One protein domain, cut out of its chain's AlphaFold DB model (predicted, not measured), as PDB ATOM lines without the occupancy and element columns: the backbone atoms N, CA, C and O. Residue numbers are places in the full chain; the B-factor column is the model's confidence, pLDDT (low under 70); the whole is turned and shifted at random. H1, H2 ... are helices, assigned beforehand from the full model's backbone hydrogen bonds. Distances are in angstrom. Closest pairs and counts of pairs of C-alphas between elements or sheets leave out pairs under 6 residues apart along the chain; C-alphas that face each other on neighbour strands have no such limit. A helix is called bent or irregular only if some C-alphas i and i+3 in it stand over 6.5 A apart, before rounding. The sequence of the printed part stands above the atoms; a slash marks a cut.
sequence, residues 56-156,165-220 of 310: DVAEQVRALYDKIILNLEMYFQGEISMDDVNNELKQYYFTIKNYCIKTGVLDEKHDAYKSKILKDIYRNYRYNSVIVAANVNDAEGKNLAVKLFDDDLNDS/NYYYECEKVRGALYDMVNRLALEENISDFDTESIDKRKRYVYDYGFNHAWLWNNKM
ATOM      1  N   ASP A  56     433.943  65.806 673.676       73.81
ATOM      2  CA  ASP A  56     433.516  65.242 672.391       73.81
ATOM      3  C   ASP A  56     434.706  64.867 671.489       73.81
ATOM      4  O   ASP A  56     434.749  63.785 670.901       73.81
ATOM      5  N   VAL A  57     435.727  65.731 671.397       72.75
ATOM      6  CA  VAL A  57     436.939  65.435 670.614       72.75
ATOM      7  C   VAL A  57     437.747  64.327 671.284       72.75
ATOM      8  O   VAL A  57     438.274  63.449 670.602       72.75
ATOM      9  N   ALA A  58     437.816  64.314 672.616       75.69
ATOM     10  CA  ALA A  58     438.484  63.253 673.359       75.69
ATOM     11  C   ALA A  58     437.802  61.889 673.162       75.69
ATOM     12  O   ALA A  58     438.482  60.863 673.213       75.69
ATOM     13  N   GLU A  59     436.483  61.851 672.965       80.81
ATOM     14  CA  GLU A  59     435.741  60.633 672.626       80.81
ATOM     15  C   GLU A  59     436.041  60.162 671.197       80.81
ATOM     16  O   GLU A  59     436.359  58.990 671.006       80.81
ATOM     17  N   GLN A  60     436.056  61.067 670.211       76.81
ATOM     18  CA  GLN A  60     436.451  60.724 668.835       76.81
ATOM     19  C   GLN A  60     437.887  60.193 668.768       76.81
ATOM     20  O   GLN A  60     438.158  59.183 668.122       76.81
ATOM     21  N   VAL A  61     438.809  60.840 669.481       76.94
ATOM     22  CA  VAL A  61     440.203  60.396 669.599       76.94
ATOM     23  C   VAL A  61     440.274  58.997 670.228       76.94
ATOM     24  O   VAL A  61     441.008  58.151 669.725       76.94
ATOM     25  N   ARG A  62     439.479  58.722 671.274       80.56
ATOM     26  CA  ARG A  62     439.400  57.394 671.910       80.56
ATOM     27  C   ARG A  62     438.857  56.321 670.969       80.56
ATOM     28  O   ARG A  62     439.467  55.266 670.872       80.56
ATOM     29  N   ALA A  63     437.780  56.600 670.238       81.06
ATOM     30  CA  ALA A  63     437.209  55.656 669.273       81.06
ATOM     31  C   ALA A  63     438.189  55.293 668.145       81.06
ATOM     32  O   ALA A  63     438.110  54.213 667.561       81.06
ATOM     33  N   LEU A  64     439.120  56.192 667.822       81.50
ATOM     34  CA  LEU A  64     440.167  55.928 666.841       81.50
ATOM     35  C   LEU A  64     441.345  55.137 667.426       81.50
ATOM     36  O   LEU A  64     442.065  54.510 666.658       81.50
ATOM     37  N   TYR A  65     441.530  55.092 668.750       82.69
ATOM     38  CA  TYR A  65     442.588  54.286 669.371       82.69
ATOM     39  C   TYR A  65     442.392  52.789 669.157       82.69
ATOM     40  O   TYR A  65     443.356  52.108 668.812       82.69
ATOM     41  N   ASP A  66     441.161  52.294 669.270       85.81
ATOM     42  CA  ASP A  66     440.866  50.880 669.005       85.81
ATOM     43  C   ASP A  66     441.183  50.517 667.547       85.81
ATOM     44  O   ASP A  66     441.704  49.441 667.257       85.81
ATOM     45  N   LYS A  67     440.962  51.456 666.618       90.12
ATOM     46  CA  LYS A  67     441.296  51.256 665.205       90.12
ATOM     47  C   LYS A  67     442.800  51.270 664.936       90.12
ATOM     48  O   LYS A  67     443.256  50.520 664.082       90.12
ATOM     49  N   ILE A  68     443.571  52.079 665.671       92.88
ATOM     50  CA  ILE A  68     445.044  52.048 665.614       92.88
ATOM     51  C   ILE A  68     445.557  50.666 666.020       92.88
ATOM     52  O   ILE A  68     446.439  50.128 665.354       92.88
ATOM     53  N   ILE A  69     445.007  50.089 667.093       92.81
ATOM     54  CA  ILE A  69     445.383  48.749 667.556       92.81
ATOM     55  C   ILE A  69     445.074  47.717 666.471       92.81
ATOM     56  O   ILE A  69     445.984  47.000 666.068       92.81
ATOM     57  N   LEU A  70     443.848  47.708 665.935       93.75
ATOM     58  CA  LEU A  70     443.452  46.775 664.875       93.75
ATOM     59  C   LEU A  70     444.335  46.906 663.622       93.75
ATOM     60  O   LEU A  70     444.790  45.910 663.070       93.75
ATOM     61  N   ASN A  71     444.609  48.136 663.184       96.00
ATOM     62  CA  ASN A  71     445.474  48.395 662.037       96.00
ATOM     63  C   ASN A  71     446.892  47.833 662.257       96.00
ATOM     64  O   ASN A  71     447.449  47.182 661.375       96.00
ATOM     65  N   LEU A  72     447.455  48.018 663.452       97.44
ATOM     66  CA  LEU A  72     448.752  47.446 663.810       97.44
ATOM     67  C   LEU A  72     448.699  45.916 663.934       97.44
ATOM     68  O   LEU A  72     449.650  45.257 663.527       97.44
ATOM     69  N   GLU A  73     447.619  45.336 664.464       96.00
ATOM     70  CA  GLU A  73     447.445  43.877 664.561       96.00
ATOM     71  C   GLU A  73     447.486  43.232 663.178       96.00
ATOM     72  O   GLU A  73     448.294  42.329 662.957       96.00
ATOM     73  N   MET A  74     446.714  43.770 662.231       96.69
ATOM     74  CA  MET A  74     446.723  43.329 660.834       96.69
ATOM     75  C   MET A  74     448.122  43.454 660.213       96.69
ATOM     76  O   MET A  74     448.561  42.565 659.486       96.69
ATOM     77  N   TYR A  75     448.862  44.529 660.519       98.00
ATOM     78  CA  TYR A  75     450.234  44.709 660.034       98.00
ATOM     79  C   TYR A  75     451.187  43.640 660.584       98.00
ATOM     80  O   TYR A  75     451.889  42.981 659.818       98.00
ATOM     81  N   PHE A  76     451.198  43.422 661.903       96.88
ATOM     82  CA  PHE A  76     452.084  42.438 662.536       96.88
ATOM     83  C   PHE A  76     451.708  40.987 662.207       96.88
ATOM     84  O   PHE A  76     452.565  40.107 662.290       96.88
ATOM     85  N   GLN A  77     450.462  40.734 661.803       94.50
ATOM     86  CA  GLN A  77     450.006  39.448 661.263       94.50
ATOM     87  C   GLN A  77     450.337  39.272 659.769       94.50
ATOM     88  O   GLN A  77     450.162  38.181 659.228       94.50
ATOM     89  N   GLY A  78     450.847  40.316 659.103       95.25
ATOM     90  CA  GLY A  78     451.199  40.296 657.682       95.25
ATOM     91  C   GLY A  78     450.003  40.427 656.735       95.25
ATOM     92  O   GLY A  78     450.132  40.119 655.551       95.25
ATOM     93  N   GLU A  79     448.845  40.862 657.234       97.12
ATOM     94  CA  GLU A  79     447.617  41.030 656.447       97.12
ATOM     95  C   GLU A  79     447.603  42.337 655.648       97.12
ATOM     96  O   GLU A  79     446.993  42.401 654.580       97.12
ATOM     97  N   ILE A  80     448.280  43.375 656.152       97.56
ATOM     98  CA  ILE A  80     448.397  44.679 655.489       97.56
ATOM     99  C   ILE A  80     449.847  45.151 655.433       97.56
ATOM    100  O   ILE A  80     450.703  44.727 656.212       97.56
ATOM    101  N   SER A  81     450.123  46.061 654.506       97.62
ATOM    102  CA  SER A  81     451.448  46.642 654.312       97.62
ATOM    103  C   SER A  81     451.700  47.853 655.217       97.62
ATOM    104  O   SER A  81     450.784  48.446 655.788       97.62
ATOM    105  N   MET A  82     452.962  48.287 655.298       97.00
ATOM    106  CA  MET A  82     453.325  49.541 655.973       97.00
ATOM    107  C   MET A  82     452.678  50.768 655.301       97.00
ATOM    108  O   MET A  82     452.375  51.759 655.967       97.00
ATOM    109  N   ASP A  83     452.431  50.708 653.989       96.94
ATOM    110  CA  ASP A  83     451.739  51.777 653.267       96.94
ATOM    111  C   ASP A  83     450.272  51.885 653.703       96.94
ATOM    112  O   ASP A  83     449.768  52.994 653.882       96.94
ATOM    113  N   ASP A  84     449.605  50.759 653.967       97.06
ATOM    114  CA  ASP A  84     448.230  50.736 654.482       97.06
ATOM    115  C   ASP A  84     448.138  51.350 655.884       97.06
ATOM    116  O   ASP A  84     447.252  52.165 656.152       97.06
ATOM    117  N   VAL A  85     449.095  51.037 656.761       96.69
ATOM    118  CA  VAL A  85     449.211  51.661 658.092       96.69
ATOM    119  C   VAL A  85     449.396  53.178 657.977       96.69
ATOM    120  O   VAL A  85     448.708  53.953 658.646       96.69
ATOM    121  N   ASN A  86     450.291  53.633 657.095       96.38
ATOM    122  CA  ASN A  86     450.522  55.063 656.868       96.38
ATOM    123  C   ASN A  86     449.280  55.769 656.300       96.38
ATOM    124  O   ASN A  86     448.985  56.912 656.670       96.38
ATOM    125  N   ASN A  87     448.536  55.091 655.423       95.44
ATOM    126  CA  ASN A  87     447.287  55.598 654.868       95.44
ATOM    127  C   ASN A  87     446.207  55.741 655.948       95.44
ATOM    128  O   ASN A  87     445.563  56.789 656.010       95.44
ATOM    129  N   GLU A  88     446.039  54.759 656.835       94.62
ATOM    130  CA  GLU A  88     445.091  54.852 657.957       94.62
ATOM    131  C   GLU A  88     445.481  55.945 658.956       94.62
ATOM    132  O   GLU A  88     444.635  56.745 659.363       94.62
ATOM    133  N   LEU A  89     446.771  56.086 659.282       94.81
ATOM    134  CA  LEU A  89     447.260  57.207 660.091       94.81
ATOM    135  C   LEU A  89     446.853  58.556 659.482       94.81
ATOM    136  O   LEU A  89     446.317  59.419 660.189       94.81
ATOM    137  N   LYS A  90     447.070  58.732 658.169       95.62
ATOM    138  CA  LYS A  90     446.656  59.940 657.436       95.62
ATOM    139  C   LYS A  90     445.155  60.162 657.562       95.62
ATOM    140  O   LYS A  90     444.723  61.265 657.906       95.62
ATOM    141  N   GLN A  91     444.358  59.128 657.315       93.50
ATOM    142  CA  GLN A  91     442.902  59.209 657.400       93.50
ATOM    143  C   GLN A  91     442.424  59.607 658.801       93.50
ATOM    144  O   GLN A  91     441.539  60.460 658.916       93.50
ATOM    145  N   TYR A  92     443.025  59.075 659.869       91.69
ATOM    146  CA  TYR A  92     442.673  59.449 661.244       91.69
ATOM    147  C   TYR A  92     442.997  60.902 661.546       91.69
ATOM    148  O   TYR A  92     442.161  61.601 662.125       91.69
ATOM    149  N   TYR A  93     444.152  61.388 661.087       92.50
ATOM    150  CA  TYR A  93     444.508  62.795 661.226       92.50
ATOM    151  C   TYR A  93     443.454  63.708 660.588       92.50
ATOM    152  O   TYR A  93     442.897  64.578 661.265       92.50
ATOM    153  N   PHE A  94     443.108  63.476 659.317       91.25
ATOM    154  CA  PHE A  94     442.107  64.296 658.629       91.25
ATOM    155  C   PHE A  94     440.705  64.134 659.212       91.25
ATOM    156  O   PHE A  94     439.960  65.111 659.262       91.25
ATOM    157  N   THR A  95     440.341  62.943 659.687       89.56
ATOM    158  CA  THR A  95     439.039  62.699 660.321       89.56
ATOM    159  C   THR A  95     438.876  63.545 661.582       89.56
ATOM    160  O   THR A  95     437.898  64.288 661.688       89.56
ATOM    161  N   ILE A  96     439.853  63.512 662.497       86.56
ATOM    162  CA  ILE A  96     439.813  64.313 663.732       86.56
ATOM    163  C   ILE A  96     439.867  65.803 663.393       86.56
ATOM    164  O   ILE A  96     439.066  66.580 663.914       86.56
ATOM    165  N   LYS A  97     440.767  66.208 662.487       87.81
ATOM    166  CA  LYS A  97     440.903  67.608 662.068       87.81
ATOM    167  C   LYS A  97     439.586  68.159 661.517       87.81
ATOM    168  O   LYS A  97     439.103  69.189 661.982       87.81
ATOM    169  N   ASN A  98     438.972  67.449 660.569       86.88
ATOM    170  CA  ASN A  98     437.719  67.863 659.938       86.88
ATOM    171  C   ASN A  98     436.550  67.861 660.924       86.88
ATOM    172  O   ASN A  98     435.683  68.728 660.829       86.88
ATOM    173  N   TYR A  99     436.516  66.914 661.865       84.81
ATOM    174  CA  TYR A  99     435.534  66.925 662.947       84.81
ATOM    175  C   TYR A  99     435.654  68.206 663.781       84.81
ATOM    176  O   TYR A  99     434.663  68.908 663.949       84.81
ATOM    177  N   CYS A 100     436.867  68.556 664.216       81.19
ATOM    178  CA  CYS A 100     437.107  69.742 665.037       81.19
ATOM    179  C   CYS A 100     436.772  71.058 664.310       81.19
ATOM    180  O   CYS A 100     436.231  71.974 664.925       81.19
ATOM    181  N   ILE A 101     437.052  71.148 663.003       83.12
ATOM    182  CA  ILE A 101     436.647  72.300 662.176       83.12
ATOM    183  C   ILE A 101     435.115  72.383 662.099       83.12
ATOM    184  O   ILE A 101     434.532  73.439 662.331       83.12
ATOM    185  N   LYS A 102     434.437  71.260 661.814       81.56
ATOM    186  CA  LYS A 102     432.970  71.213 661.672       81.56
ATOM    187  C   LYS A 102     432.227  71.563 662.959       81.56
ATOM    188  O   LYS A 102     431.158  72.160 662.889       81.56
ATOM    189  N   THR A 103     432.762  71.183 664.115       77.00
ATOM    190  CA  THR A 103     432.161  71.482 665.423       77.00
ATOM    191  C   THR A 103     432.526  72.870 665.948       77.00
ATOM    192  O   THR A 103     432.080  73.244 667.030       77.00
ATOM    193  N   GLY A 104     433.316  73.649 665.198       72.44
ATOM    194  CA  GLY A 104     433.767  74.979 665.606       72.44
ATOM    195  C   GLY A 104     434.776  74.962 666.758       72.44
ATOM    196  O   GLY A 104     435.049  76.011 667.332       72.44
ATOM    197  N   VAL A 105     435.331  73.790 667.097       69.94
ATOM    198  CA  VAL A 105     436.421  73.651 668.079       69.94
ATOM    199  C   VAL A 105     437.721  74.245 667.526       69.94
ATOM    200  O   VAL A 105     438.571  74.681 668.298       69.94
ATOM    201  N   LEU A 106     437.868  74.289 666.196       65.44
ATOM    202  CA  LEU A 106     438.999  74.903 665.504       65.44
ATOM    203  C   LEU A 106     438.559  75.883 664.429       65.44
ATOM    204  O   LEU A 106     437.605  75.623 663.698       65.44
ATOM    205  N   ASP A 107     439.353  76.940 664.259       64.38
ATOM    206  CA  ASP A 107     439.512  77.567 662.951       64.38
ATOM    207  C   ASP A 107     440.675  76.900 662.185       64.38
ATOM    208  O   ASP A 107     441.572  76.288 662.774       64.38
ATOM    209  N   GLU A 108     440.674  77.006 660.856       62.53
ATOM    210  CA  GLU A 108     441.667  76.361 659.980       62.53
ATOM    211  C   GLU A 108     443.123  76.832 660.207       62.53
ATOM    212  O   GLU A 108     444.058  76.226 659.679       62.53
ATOM    213  N   LYS A 109     443.344  77.890 660.997       68.06
ATOM    214  CA  LYS A 109     444.642  78.554 661.206       68.06
ATOM    215  C   LYS A 109     445.321  78.187 662.534       68.06
ATOM    216  O   LYS A 109     446.387  78.720 662.834       68.06
ATOM    217  N   HIS A 110     444.757  77.276 663.331       73.31
ATOM    218  CA  HIS A 110     445.337  76.871 664.623       73.31
ATOM    219  C   HIS A 110     446.445  75.806 664.487       73.31
ATOM    220  O   HIS A 110     446.233  74.615 664.739       73.31
ATOM    221  N   ASP A 111     447.669  76.233 664.158       79.56
ATOM    222  CA  ASP A 111     448.838  75.343 664.015       79.56
ATOM    223  C   ASP A 111     449.155  74.539 665.280       79.56
ATOM    224  O   ASP A 111     449.460  73.347 665.203       79.56
ATOM    225  N   ALA A 112     449.008  75.145 666.461       80.81
ATOM    226  CA  ALA A 112     449.282  74.475 667.730       80.81
ATOM    227  C   ALA A 112     448.353  73.270 667.972       80.81
ATOM    228  O   ALA A 112     448.783  72.242 668.503       80.81
ATOM    229  N   TYR A 113     447.097  73.352 667.526       81.25
ATOM    230  CA  TYR A 113     446.146  72.254 667.670       81.25
ATOM    231  C   TYR A 113     446.346  71.174 666.606       81.25
ATOM    232  O   TYR A 113     446.351  69.988 666.940       81.25
ATOM    233  N   LYS A 114     446.599  71.557 665.345       87.19
ATOM    234  CA  LYS A 114     447.019  70.609 664.295       87.19
ATOM    235  C   LYS A 114     448.253  69.818 664.742       87.19
ATOM    236  O   LYS A 114     448.276  68.594 664.615       87.19
ATOM    237  N   SER A 115     449.232  70.507 665.340       89.19
ATOM    238  CA  SER A 115     450.429  69.900 665.935       89.19
ATOM    239  C   SER A 115     450.059  68.921 667.047       89.19
ATOM    240  O   SER A 115     450.567  67.802 667.074       89.19
ATOM    241  N   LYS A 116     449.132  69.294 667.940       87.19
ATOM    242  CA  LYS A 116     448.662  68.420 669.020       87.19
ATOM    243  C   LYS A 116     447.995  67.140 668.505       87.19
ATOM    244  O   LYS A 116     448.373  66.070 668.977       87.19
ATOM    245  N   ILE A 117     447.059  67.230 667.554       88.38
ATOM    246  CA  ILE A 117     446.393  66.047 666.972       88.38
ATOM    247  C   ILE A 117     447.447  65.096 666.407       88.38
ATOM    248  O   ILE A 117     447.468  63.913 666.744       88.38
ATOM    249  N   LEU A 118     448.355  65.622 665.584       92.31
ATOM    250  CA  LEU A 118     449.367  64.813 664.916       92.31
ATOM    251  C   LEU A 118     450.343  64.170 665.918       92.31
ATOM    252  O   LEU A 118     450.663  62.990 665.789       92.31
ATOM    253  N   LYS A 119     450.744  64.901 666.968       91.12
ATOM    254  CA  LYS A 119     451.556  64.380 668.084       91.12
ATOM    255  C   LYS A 119     450.841  63.276 668.860       91.12
ATOM    256  O   LYS A 119     451.463  62.276 669.215       91.12
ATOM    257  N   ASP A 120     449.552  63.449 669.139       88.88
ATOM    258  CA  ASP A 120     448.768  62.453 669.865       88.88
ATOM    259  C   ASP A 120     448.592  61.179 669.028       88.88
ATOM    260  O   ASP A 120     448.789  60.088 669.562       88.88
ATOM    261  N   ILE A 121     448.320  61.289 667.725       91.38
ATOM    262  CA  ILE A 121     448.265  60.138 666.810       91.38
ATOM    263  C   ILE A 121     449.621  59.427 666.747       91.38
ATOM    264  O   ILE A 121     449.680  58.223 666.993       91.38
ATOM    265  N   TYR A 122     450.711  60.167 666.498       93.00
ATOM    266  CA  TYR A 122     452.073  59.622 666.449       93.00
ATOM    267  C   TYR A 122     452.410  58.828 667.713       93.00
ATOM    268  O   TYR A 122     452.838  57.675 667.646       93.00
ATOM    269  N   ARG A 123     452.158  59.427 668.884       90.56
ATOM    270  CA  ARG A 123     452.403  58.788 670.179       90.56
ATOM    271  C   ARG A 123     451.621  57.484 670.319       90.56
ATOM    272  O   ARG A 123     452.184  56.510 670.806       90.56
ATOM    273  N   ASN A 124     450.347  57.465 669.930       90.25
ATOM    274  CA  ASN A 124     449.509  56.275 670.070       90.25
ATOM    275  C   ASN A 124     449.945  55.152 669.127       90.25
ATOM    276  O   ASN A 124     450.049  54.019 669.580       90.25
ATOM    277  N   TYR A 125     450.268  55.445 667.865       93.44
ATOM    278  CA  TYR A 125     450.819  54.432 666.959       93.44
ATOM    279  C   TYR A 125     452.146  53.865 667.480       93.44
ATOM    280  O   TYR A 125     452.310  52.651 667.546       93.44
ATOM    281  N   ARG A 126     453.069  54.729 667.923       91.12
ATOM    282  CA  ARG A 126     454.370  54.311 668.470       91.12
ATOM    283  C   ARG A 126     454.230  53.444 669.723       91.12
ATOM    284  O   ARG A 126     454.961  52.478 669.891       91.12
ATOM    285  N   TYR A 127     453.338  53.824 670.632       90.38
ATOM    286  CA  TYR A 127     453.105  53.091 671.875       90.38
ATOM    287  C   TYR A 127     452.429  51.741 671.609       90.38
ATOM    288  O   TYR A 127     452.878  50.709 672.105       90.38
ATOM    289  N   ASN A 128     451.369  51.743 670.797       92.44
ATOM    290  CA  ASN A 128     450.607  50.534 670.512       92.44
ATOM    291  C   ASN A 128     451.368  49.560 669.614       92.44
ATOM    292  O   ASN A 128     451.145  48.365 669.755       92.44
ATOM    293  N   SER A 129     452.297  50.007 668.758       94.94
ATOM    294  CA  SER A 129     453.077  49.079 667.926       94.94
ATOM    295  C   SER A 129     453.886  48.104 668.780       94.94
ATOM    296  O   SER A 129     453.894  46.910 668.509       94.94
ATOM    297  N   VAL A 130     454.475  48.592 669.873       93.75
ATOM    298  CA  VAL A 130     455.229  47.772 670.826       93.75
ATOM    299  C   VAL A 130     454.317  46.796 671.578       93.75
ATOM    300  O   VAL A 130     454.689  45.640 671.775       93.75
ATOM    301  N   ILE A 131     453.127  47.243 671.997       91.62
ATOM    302  CA  ILE A 131     452.147  46.390 672.693       91.62
ATOM    303  C   ILE A 131     451.650  45.284 671.774       91.62
ATOM    304  O   ILE A 131     451.691  44.113 672.143       91.62
ATOM    305  N   VAL A 132     451.193  45.658 670.582       94.94
ATOM    306  CA  VAL A 132     450.651  44.719 669.605       94.94
ATOM    307  C   VAL A 132     451.718  43.707 669.210       94.94
ATOM    308  O   VAL A 132     451.456  42.511 669.270       94.94
ATOM    309  N   ALA A 133     452.943  44.145 668.922       96.12
ATOM    310  CA  ALA A 133     454.057  43.246 668.636       96.12
ATOM    311  C   ALA A 133     454.301  42.232 669.768       96.12
ATOM    312  O   ALA A 133     454.483  41.043 669.511       96.12
ATOM    313  N   ALA A 134     454.274  42.678 671.029       92.44
ATOM    314  CA  ALA A 134     454.431  41.793 672.181       92.44
ATOM    315  C   ALA A 134     453.265  40.796 672.323       92.44
ATOM    316  O   ALA A 134     453.499  39.635 672.663       92.44
ATOM    317  N   ASN A 135     452.035  41.221 672.030       92.25
ATOM    318  CA  ASN A 135     450.850  40.361 672.059       92.25
ATOM    319  C   ASN A 135     450.872  39.314 670.938       92.25
ATOM    320  O   ASN A 135     450.581  38.147 671.187       92.25
ATOM    321  N   VAL A 136     451.243  39.711 669.717       94.69
ATOM    322  CA  VAL A 136     451.364  38.793 668.576       94.69
ATOM    323  C   VAL A 136     452.491  37.787 668.826       94.69
ATOM    324  O   VAL A 136     452.292  36.593 668.615       94.69
ATOM    325  N   ASN A 137     453.624  38.227 669.386       94.25
ATOM    326  CA  ASN A 137     454.685  37.332 669.848       94.25
ATOM    327  C   ASN A 137     454.159  36.303 670.865       94.25
ATOM    328  O   ASN A 137     454.395  35.110 670.714       94.25
ATOM    329  N   ASP A 138     453.442  36.740 671.901       89.81
ATOM    330  CA  ASP A 138     452.872  35.831 672.905       89.81
ATOM    331  C   ASP A 138     451.879  34.825 672.290       89.81
ATOM    332  O   ASP A 138     451.937  33.629 672.582       89.81
ATOM    333  N   ALA A 139     451.015  35.280 671.379       90.88
ATOM    334  CA  ALA A 139     450.083  34.418 670.654       90.88
ATOM    335  C   ALA A 139     450.805  33.377 669.776       90.88
ATOM    336  O   ALA A 139     450.407  32.210 669.741       90.88
ATOM    337  N   GLU A 140     451.887  33.767 669.099       92.44
ATOM    338  CA  GLU A 140     452.742  32.850 668.337       92.44
ATOM    339  C   GLU A 140     453.365  31.783 669.253       92.44
ATOM    340  O   GLU A 140     453.299  30.591 668.944       92.44
ATOM    341  N   GLY A 141     453.875  32.191 670.417       89.38
ATOM    342  CA  GLY A 141     454.419  31.289 671.432       89.38
ATOM    343  C   GLY A 141     453.393  30.292 671.972       89.38
ATOM    344  O   GLY A 141     453.684  29.097 672.049       89.38
ATOM    345  N   LYS A 142     452.164  30.745 672.260       87.50
ATOM    346  CA  LYS A 142     451.042  29.875 672.668       87.50
ATOM    347  C   LYS A 142     450.748  28.815 671.617       87.50
ATOM    348  O   LYS A 142     450.653  27.632 671.935       87.50
ATOM    349  N   ASN A 143     450.654  29.226 670.354       88.44
ATOM    350  CA  ASN A 143     450.411  28.308 669.244       88.44
ATOM    351  C   ASN A 143     451.549  27.293 669.082       88.44
ATOM    352  O   ASN A 143     451.293  26.128 668.776       88.44
ATOM    353  N   LEU A 144     452.799  27.713 669.292       86.88
ATOM    354  CA  LEU A 144     453.953  26.818 669.250       86.88
ATOM    355  C   LEU A 144     453.941  25.818 670.415       86.88
ATOM    356  O   LEU A 144     454.202  24.636 670.199       86.88
ATOM    357  N   ALA A 145     453.571  26.259 671.621       83.69
ATOM    358  CA  ALA A 145     453.427  25.388 672.784       83.69
ATOM    359  C   ALA A 145     452.384  24.282 672.547       83.69
ATOM    360  O   ALA A 145     452.687  23.113 672.776       83.69
ATOM    361  N   VAL A 146     451.207  24.629 672.009       84.56
ATOM    362  CA  VAL A 146     450.170  23.646 671.640       84.56
ATOM    363  C   VAL A 146     450.708  22.649 670.608       84.56
ATOM    364  O   VAL A 146     450.589  21.442 670.791       84.56
ATOM    365  N   LYS A 147     451.364  23.133 669.544       84.31
ATOM    366  CA  LYS A 147     451.898  22.274 668.470       84.31
ATOM    367  C   LYS A 147     452.982  21.303 668.942       84.31
ATOM    368  O   LYS A 147     453.044  20.187 668.438       84.31
ATOM    369  N   LEU A 148     453.871  21.739 669.835       79.25
ATOM    370  CA  LEU A 148     455.045  20.956 670.234       79.25
ATOM    371  C   LEU A 148     454.792  20.013 671.419       79.25
ATOM    372  O   LEU A 148     455.571  19.074 671.591       79.25
ATOM    373  N   PHE A 149     453.766  20.262 672.238       73.50
ATOM    374  CA  PHE A 149     453.538  19.528 673.494       73.50
ATOM    375  C   PHE A 149     452.144  18.922 673.628       73.50
ATOM    376  O   PHE A 149     451.905  18.240 674.618       73.50
ATOM    377  N   ASP A 150     451.258  19.127 672.644       69.69
ATOM    378  CA  ASP A 150     449.845  18.717 672.721       69.69
ATOM    379  C   ASP A 150     449.150  19.279 673.977       69.69
ATOM    380  O   ASP A 150     448.286  18.662 674.592       69.69
ATOM    381  N   ASP A 151     449.597  20.467 674.391       67.69
ATOM    382  CA  ASP A 151     449.092  21.170 675.558       67.69
ATOM    383  C   ASP A 151     447.669  21.675 675.307       67.69
ATOM    384  O   ASP A 151     447.388  22.300 674.278       67.69
ATOM    385  N   ASP A 152     446.798  21.532 676.306       62.47
ATOM    386  CA  ASP A 152     445.568  22.314 676.350       62.47
ATOM    387  C   ASP A 152     445.921  23.808 676.417       62.47
ATOM    388  O   ASP A 152     446.805  24.235 677.165       62.47
ATOM    389  N   LEU A 153     445.178  24.645 675.684       60.53
ATOM    390  CA  LEU A 153     445.387  26.102 675.648       60.53
ATOM    391  C   LEU A 153     445.436  26.744 677.051       60.53
ATOM    392  O   LEU A 153     446.098  27.765 677.230       60.53
ATOM    393  N   ASN A 154     444.788  26.136 678.051       55.56
ATOM    394  CA  ASN A 154     444.778  26.600 679.441       55.56
ATOM    395  C   ASN A 154     446.047  26.230 680.241       55.56
ATOM    396  O   ASN A 154     446.408  26.964 681.163       55.56
ATOM    397  N   ASP A 155     446.741  25.147 679.876       57.66
ATOM    398  CA  ASP A 155     448.020  24.719 680.473       57.66
ATOM    399  C   ASP A 155     449.241  25.332 679.759       57.66
ATOM    400  O   ASP A 155     450.373  25.267 680.251       57.66
ATOM    401  N   SER A 156     449.002  26.061 678.662       58.03
ATOM    402  CA  SER A 156     450.019  26.811 677.915       58.03
ATOM    403  C   SER A 156     450.687  27.950 678.708       58.03
ATOM    404  O   SER A 156     451.564  28.616 678.188       58.03
ATOM    405  N   ASN A 165     462.039  39.131 665.085       95.12
ATOM    406  CA  ASN A 165     461.426  39.828 663.957       95.12
ATOM    407  C   ASN A 165     460.512  40.956 664.443       95.12
ATOM    408  O   ASN A 165     460.549  42.045 663.880       95.12
ATOM    409  N   TYR A 166     459.790  40.762 665.550       95.75
ATOM    410  CA  TYR A 166     458.938  41.803 666.128       95.75
ATOM    411  C   TYR A 166     459.722  43.011 666.648       95.75
ATOM    412  O   TYR A 166     459.223  44.133 666.562       95.75
ATOM    413  N   TYR A 167     460.963  42.823 667.119       94.12
ATOM    414  CA  TYR A 167     461.854  43.942 667.441       94.12
ATOM    415  C   TYR A 167     462.115  44.791 666.192       94.12
ATOM    416  O   TYR A 167     461.905  46.003 666.203       94.12
ATOM    417  N   TYR A 168     462.521  44.149 665.095       95.25
ATOM    418  CA  TYR A 168     462.841  44.847 663.851       95.25
ATOM    419  C   TYR A 168     461.611  45.461 663.180       95.25
ATOM    420  O   TYR A 168     461.709  46.565 662.647       95.25
ATOM    421  N   GLU A 169     460.454  44.804 663.235       95.75
ATOM    422  CA  GLU A 169     459.200  45.378 662.745       95.75
ATOM    423  C   GLU A 169     458.771  46.600 663.569       95.75
ATOM    424  O   GLU A 169     458.355  47.600 662.989       95.75
ATOM    425  N   CYS A 170     458.964  46.605 664.895       95.25
ATOM    426  CA  CYS A 170     458.733  47.809 665.701       95.25
ATOM    427  C   CYS A 170     459.625  48.980 665.264       95.25
ATOM    428  O   CYS A 170     459.143  50.111 665.161       95.25
ATOM    429  N   GLU A 171     460.908  48.725 664.986       93.81
ATOM    430  CA  GLU A 171     461.838  49.759 664.508       93.81
ATOM    431  C   GLU A 171     461.468  50.261 663.102       93.81
ATOM    432  O   GLU A 171     461.511  51.469 662.853       93.81
ATOM    433  N   LYS A 172     461.020  49.374 662.201       95.56
ATOM    434  CA  LYS A 172     460.498  49.762 660.878       95.56
ATOM    435  C   LYS A 172     459.267  50.652 660.998       95.56
ATOM    436  O   LYS A 172     459.239  51.726 660.400       95.56
ATOM    437  N   VAL A 173     458.287  50.239 661.806       95.62
ATOM    438  CA  VAL A 173     457.074  51.024 662.070       95.62
ATOM    439  C   VAL A 173     457.454  52.385 662.639       95.62
ATOM    440  O   VAL A 173     456.969  53.404 662.163       95.62
ATOM    441  N   ARG A 174     458.378  52.444 663.603       93.12
ATOM    442  CA  ARG A 174     458.841  53.714 664.173       93.12
ATOM    443  C   ARG A 174     459.431  54.653 663.117       93.12
ATOM    444  O   ARG A 174     459.074  55.831 663.106       93.12
ATOM    445  N   GLY A 175     460.304  54.147 662.245       94.19
ATOM    446  CA  GLY A 175     460.881  54.930 661.147       94.19
ATOM    447  C   GLY A 175     459.816  55.432 660.169       94.19
ATOM    448  O   GLY A 175     459.753  56.625 659.880       94.19
ATOM    449  N   ALA A 176     458.914  54.549 659.738       96.62
ATOM    450  CA  ALA A 176     457.834  54.897 658.817       96.62
ATOM    451  C   ALA A 176     456.873  55.943 659.404       96.62
ATOM    452  O   ALA A 176     456.517  56.910 658.730       96.62
ATOM    453  N   LEU A 177     456.500  55.792 660.680       95.12
ATOM    454  CA  LEU A 177     455.668  56.757 661.393       95.12
ATOM    455  C   LEU A 177     456.346  58.123 661.456       95.12
ATOM    456  O   LEU A 177     455.680  59.119 661.186       95.12
ATOM    457  N   TYR A 178     457.643  58.174 661.786       94.69
ATOM    458  CA  TYR A 178     458.420  59.416 661.823       94.69
ATOM    459  C   TYR A 178     458.380  60.140 660.473       94.69
ATOM    460  O   TYR A 178     458.027  61.322 660.417       94.69
ATOM    461  N   ASP A 179     458.679  59.437 659.382       95.88
ATOM    462  CA  ASP A 179     458.667  60.023 658.039       95.88
ATOM    463  C   ASP A 179     457.268  60.521 657.659       95.88
ATOM    464  O   ASP A 179     457.104  61.619 657.115       95.88
ATOM    465  N   MET A 180     456.241  59.735 657.989       96.38
ATOM    466  CA  MET A 180     454.860  60.044 657.651       96.38
ATOM    467  C   MET A 180     454.341  61.283 658.387       96.38
ATOM    468  O   MET A 180     453.739  62.165 657.769       96.38
ATOM    469  N   VAL A 181     454.592  61.402 659.693       95.88
ATOM    470  CA  VAL A 181     454.110  62.558 660.467       95.88
ATOM    471  C   VAL A 181     454.864  63.835 660.118       95.88
ATOM    472  O   VAL A 181     454.251  64.897 660.075       95.88
ATOM    473  N   ASN A 182     456.154  63.753 659.782       95.12
ATOM    474  CA  ASN A 182     456.892  64.918 659.290       95.12
ATOM    475  C   ASN A 182     456.372  65.374 657.922       95.12
ATOM    476  O   ASN A 182     456.193  66.571 657.700       95.12
ATOM    477  N   ARG A 183     456.041  64.434 657.027       96.25
ATOM    478  CA  ARG A 183     455.394  64.758 655.750       96.25
ATOM    479  C   ARG A 183     454.041  65.437 655.960       96.25
ATOM    480  O   ARG A 183     453.794  66.475 655.356       96.25
ATOM    481  N   LEU A 184     453.194  64.903 656.842       96.06
ATOM    482  CA  LEU A 184     451.898  65.512 657.163       96.06
ATOM    483  C   LEU A 184     452.039  66.895 657.801       96.06
ATOM    484  O   LEU A 184     451.267  67.793 657.480       96.06
ATOM    485  N   ALA A 185     453.030  67.093 658.671       94.88
ATOM    486  CA  ALA A 185     453.296  68.398 659.262       94.88
ATOM    487  C   ALA A 185     453.649  69.449 658.198       94.88
ATOM    488  O   ALA A 185     453.140  70.569 658.266       94.88
ATOM    489  N   LEU A 186     454.453  69.076 657.195       94.44
ATOM    490  CA  LEU A 186     454.764  69.930 656.045       94.44
ATOM    491  C   LEU A 186     453.524  70.203 655.182       94.44
ATOM    492  O   LEU A 186     453.266  71.358 654.853       94.44
ATOM    493  N   GLU A 187     452.736  69.171 654.854       94.19
ATOM    494  CA  GLU A 187     451.477  69.310 654.097       94.19
ATOM    495  C   GLU A 187     450.502  70.289 654.782       94.19
ATOM    496  O   GLU A 187     449.816  71.067 654.121       94.19
ATOM    497  N   GLU A 188     450.473  70.289 656.115       91.94
ATOM    498  CA  GLU A 188     449.567  71.100 656.936       91.94
ATOM    499  C   GLU A 188     450.156  72.450 657.373       91.94
ATOM    500  O   GLU A 188     449.510  73.180 658.135       91.94
ATOM    501  N   ASN A 189     451.356  72.795 656.892       91.62
ATOM    502  CA  ASN A 189     452.106  74.003 657.255       91.62
ATOM    503  C   ASN A 189     452.293  74.180 658.775       91.62
ATOM    504  O   ASN A 189     452.249  75.295 659.286       91.62
ATOM    505  N   ILE A 190     452.485  73.086 659.516       90.81
ATOM    506  CA  ILE A 190     452.738  73.134 660.960       90.81
ATOM    507  C   ILE A 190     454.204  73.519 661.182       90.81
ATOM    508  O   ILE A 190     455.103  72.696 660.995       90.81
ATOM    509  N   SER A 191     454.454  74.756 661.612       83.38
ATOM    510  CA  SER A 191     455.796  75.192 662.013       83.38
ATOM    511  C   SER A 191     456.271  74.445 663.268       83.38
ATOM    512  O   SER A 191     455.487  74.215 664.190       83.38
ATOM    513  N   ASP A 192     457.560  74.097 663.317       81.75
ATOM    514  CA  ASP A 192     458.230  73.510 664.489       81.75
ATOM    515  C   ASP A 192     457.595  72.202 665.011       81.75
ATOM    516  O   ASP A 192     457.497  71.959 666.222       81.75
ATOM    517  N   PHE A 193     457.138  71.330 664.104       89.50
ATOM    518  CA  PHE A 193     456.699  69.992 664.489       89.50
ATOM    519  C   PHE A 193     457.885  69.158 664.994       89.50
ATOM    520  O   PHE A 193     458.875  68.968 664.297       89.50
ATOM    521  N   ASP A 194     457.762  68.657 666.223       88.06
ATOM    522  CA  ASP A 194     458.811  67.916 666.920       88.06
ATOM    523  C   ASP A 194     458.276  66.575 667.432       88.06
ATOM    524  O   ASP A 194     457.339  66.535 668.240       88.06
ATOM    525  N   THR A 195     458.902  65.488 666.986       87.00
ATOM    526  CA  THR A 195     458.676  64.121 667.477       87.00
ATOM    527  C   THR A 195     459.663  63.724 668.575       87.00
ATOM    528  O   THR A 195     459.391  62.794 669.337       87.00
ATOM    529  N   GLU A 196     460.786  64.429 668.723       85.19
ATOM    530  CA  GLU A 196     461.864  64.077 669.646       85.19
ATOM    531  C   GLU A 196     461.402  64.183 671.105       85.19
ATOM    532  O   GLU A 196     461.694  63.314 671.931       85.19
ATOM    533  N   SER A 197     460.593  65.197 671.427       83.75
ATOM    534  CA  SER A 197     459.955  65.321 672.745       83.75
ATOM    535  C   SER A 197     458.956  64.210 673.076       83.75
ATOM    536  O   SER A 197     458.578  64.071 674.244       83.75
ATOM    537  N   ILE A 198     458.504  63.430 672.091       83.00
ATOM    538  CA  ILE A 198     457.681  62.233 672.299       83.00
ATOM    539  C   ILE A 198     458.597  61.025 672.470       83.00
ATOM    540  O   ILE A 198     458.457  60.293 673.444       83.00
ATOM    541  N   ASP A 199     459.586  60.875 671.597       81.81
ATOM    542  CA  ASP A 199     460.528  59.755 671.599       81.81
ATOM    543  C   ASP A 199     461.426  59.699 672.844       81.81
ATOM    544  O   ASP A 199     461.825  58.616 673.276       81.81
ATOM    545  N   LYS A 200     461.740  60.854 673.442       82.00
ATOM    546  CA  LYS A 200     462.510  60.950 674.691       82.00
ATOM    547  C   LYS A 200     461.669  60.691 675.942       82.00
ATOM    548  O   LYS A 200     462.240  60.522 677.023       82.00
ATOM    549  N   ARG A 201     460.331  60.679 675.850       77.06
ATOM    550  CA  ARG A 201     459.484  60.358 677.008       77.06
ATOM    551  C   ARG A 201     459.616  58.878 677.319       77.06
ATOM    552  O   ARG A 201     459.437  58.032 676.458       77.06
ATOM    553  N   LYS A 202     459.917  58.595 678.578       71.00
ATOM    554  CA  LYS A 202     460.147  57.251 679.102       71.00
ATOM    555  C   LYS A 202     459.225  56.985 680.294       71.00
ATOM    556  O   LYS A 202     459.685  56.677 681.393       71.00
ATOM    557  N   ARG A 203     457.921  57.227 680.109       70.44
ATOM    558  CA  ARG A 203     456.927  57.206 681.196       70.44
ATOM    559  C   ARG A 203     456.375  55.804 681.434       70.44
ATOM    560  O   ARG A 203     456.108  55.458 682.581       70.44
ATOM    561  N   TYR A 204     456.222  55.020 680.374       66.75
ATOM    562  CA  TYR A 204     455.678  53.665 680.403       66.75
ATOM    563  C   TYR A 204     456.682  52.666 679.839       66.75
ATOM    564  O   TYR A 204     457.531  53.031 679.038       66.75
ATOM    565  N   VAL A 205     456.574  51.395 680.232       60.69
ATOM    566  CA  VAL A 205     457.483  50.320 679.788       60.69
ATOM    567  C   VAL A 205     457.543  50.214 678.261       60.69
ATOM    568  O   VAL A 205     458.620  50.050 677.695       60.69
ATOM    569  N   TYR A 206     456.407  50.394 677.592       67.12
ATOM    570  CA  TYR A 206     456.292  50.332 676.134       67.12
ATOM    571  C   TYR A 206     456.950  51.521 675.416       67.12
ATOM    572  O   TYR A 206     457.240  51.437 674.226       67.12
ATOM    573  N   ASP A 207     457.291  52.602 676.132       71.69
ATOM    574  CA  ASP A 207     458.042  53.720 675.549       71.69
ATOM    575  C   ASP A 207     459.496  53.330 675.210       71.69
ATOM    576  O   ASP A 207     460.135  53.995 674.386       71.69
ATOM    577  N   TYR A 208     459.998  52.253 675.829       69.00
ATOM    578  CA  TYR A 208     461.380  51.778 675.749       69.00
ATOM    579  C   TYR A 208     461.614  50.699 674.668       69.00
ATOM    580  O   TYR A 208     462.750  50.256 674.501       69.00
ATOM    581  N   GLY A 209     460.575  50.295 673.925       86.75
ATOM    582  CA  GLY A 209     460.674  49.364 672.792       86.75
ATOM    583  C   GLY A 209     460.329  47.905 673.111       86.75
ATOM    584  O   GLY A 209     460.026  47.542 674.250       86.75
ATOM    585  N   PHE A 210     460.378  47.059 672.079       90.81
ATOM    586  CA  PHE A 210     459.899  45.670 672.119       90.81
ATOM    587  C   PHE A 210     460.540  44.824 673.224       90.81
ATOM    588  O   PHE A 210     459.820  44.204 673.999       90.81
ATOM    589  N   ASN A 211     461.869  44.845 673.371       87.44
ATOM    590  CA  ASN A 211     462.554  44.013 674.371       87.44
ATOM    591  C   ASN A 211     462.112  44.337 675.806       87.44
ATOM    592  O   ASN A 211     461.943  43.437 676.623       87.44
ATOM    593  N   HIS A 212     461.862  45.614 676.107       83.19
ATOM    594  CA  HIS A 212     461.340  46.026 677.412       83.19
ATOM    595  C   HIS A 212     459.922  45.504 677.652       83.19
ATOM    596  O   HIS A 212     459.626  45.019 678.746       83.19
ATOM    597  N   ALA A 213     459.055  45.614 676.644       85.88
ATOM    598  CA  ALA A 213     457.679  45.137 676.706       85.88
ATOM    599  C   ALA A 213     457.615  43.616 676.862       85.88
ATOM    600  O   ALA A 213     456.923  43.107 677.742       85.88
ATOM    601  N   TRP A 214     458.406  42.901 676.064       86.94
ATOM    602  CA  TRP A 214     458.531  41.455 676.133       86.94
ATOM    603  C   TRP A 214     458.994  40.991 677.516       86.94
ATOM    604  O   TRP A 214     458.344  40.138 678.122       86.94
ATOM    605  N   LEU A 215     460.066  41.593 678.049       80.62
ATOM    606  CA  LEU A 215     460.564  41.272 679.386       80.62
ATOM    607  C   LEU A 215     459.477  41.479 680.427       80.62
ATOM    608  O   LEU A 215     459.232  40.601 681.245       80.62
ATOM    609  N   TRP A 216     458.804  42.630 680.382       78.38
ATOM    610  CA  TRP A 216     457.739  42.963 681.317       78.38
ATOM    611  C   TRP A 216     456.593  41.953 681.300       78.38
ATOM    612  O   TRP A 216     456.168  41.527 682.373       78.38
ATOM    613  N   ASN A 217     456.148  41.532 680.116       78.25
ATOM    614  CA  ASN A 217     455.082  40.540 679.966       78.25
ATOM    615  C   ASN A 217     455.488  39.159 680.497       78.25
ATOM    616  O   ASN A 217     454.639  38.413 680.976       78.25
ATOM    617  N   ASN A 218     456.782  38.837 680.472       74.44
ATOM    618  CA  ASN A 218     457.292  37.535 680.890       74.44
ATOM    619  C   ASN A 218     457.883  37.515 682.309       74.44
ATOM    620  O   ASN A 218     458.209  36.439 682.797       74.44
ATOM    621  N   LYS A 219     457.943  38.652 683.024       68.31
ATOM    622  CA  LYS A 219     458.490  38.767 684.397       68.31
ATOM    623  C   LYS A 219     457.909  37.798 685.423       68.31
ATOM    624  O   LYS A 219     458.528  37.564 686.451       68.31
ATOM    625  N   MET A 220     456.688  37.312 685.210       52.16
ATOM    626  CA  MET A 220     456.102  36.315 686.103       52.16
ATOM    627  C   MET A 220     456.601  34.915 685.746       52.16
ATOM    628  O   MET A 220     456.925  34.152 686.648       52.16
TER     629      MET A 220
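Overview. This is residues 56 to 156 and 165 to 220 of the 310 residues of an uncharacterized protein of Lachnotalea glycerini (UniProt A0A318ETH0). Two helix pairs, H1 with H2 and H3 with H4, pack on each other as two crossed layers and make a four-helix bundle, up and down, each helix running against the one before it. H3, much the longest helix, makes the long axis, and its last turns, toward residue 149, run on beyond the other helices; the short H6 and H7 pack on the side of H3 away from H1 and H2, with H5 near it. The printed part has 157 residues with seven named helices, H1 to H7 in order along the chain, and no named strand: all helix. It is only just compact, close to loose, with a radius of gyration of the C-alphas of 17.8 A, and spans 61 by 28 by 27 A.

Along the chain. H1, residues 56 to 76, begins at C-alpha 56 (433.516, 65.242, 672.391) and is 31.0 A long; it is neither bent nor irregular, but only just: C-alphas 63 and 66 are 6.0 A apart. H2 holds residues 82 to 102, 30.3 A. H3, residues 111 to 149, is 56.8 A long and ends at C-alpha 149 (453.538, 19.528, 673.494). H4 holds residues 165 to 187, 32.6 A. H5, residues 196 to 199, spans 4.9 A, and H6, residues 205 to 208, 5.8 A. H7, residues 210 to 218, spans 12.2 A and ends at C-alpha 218 (457.292, 37.535, 680.890).

Arrangement. H3 is the hub, touching five helices. H4 touches it at a shallow tilt of 17 degrees, opposite ways; the closest C-alphas, of Ala 133 and Tyr 166, are 5.7 A apart. H1 touches residues 124 to 136 of H3 alone, at a steep tilt of 40 degrees, the same way, closest at the C-alphas of Glu 73 and Val 132, 6.0 A. H1 and H2 form a helical hairpin at a shallow tilt of 7 degrees, the C-alphas of Asn 71 and Val 85 closest at 6.3 A. H2 and H3 form another, at a steep tilt of 40 degrees, with Tyr 93 and Leu 118 closest, their C-alphas 6.4 A apart. H2 also touches H4, closest at the C-alphas of Asn 86 and Met 180, 6.7 A. H7 touches H3, closest at the C-alphas of Val 130 and Phe 210, 5.3 A, and H6 touches it at those of Val 130 and Tyr 206, 6.0 A. H5 is close to H3 but not clearly touching, at 6.6 A between the C-alphas of Arg 123 and Ile 198. In H2, H4 and H7 every O i to N i+4 pair is within hydrogen-bond range, in H1 15 of 17 and in H3 34 of 35; H5 and H6 are too short for such a pair.

Size, cuts and confidence. The C-alphas farthest apart, of Lys 109 and Asp 150, are 61.2 A apart. Residues 157 to 164 are not printed, and C-alphas 156 and 165 are 22.2 A apart across the cut. Of the links that are printed whole, none is long. The mean pLDDT of the printed part is 85.9; residues 105 to 109, 150 to 156, 204 to 206, 208 and 219 to 220 are under 70.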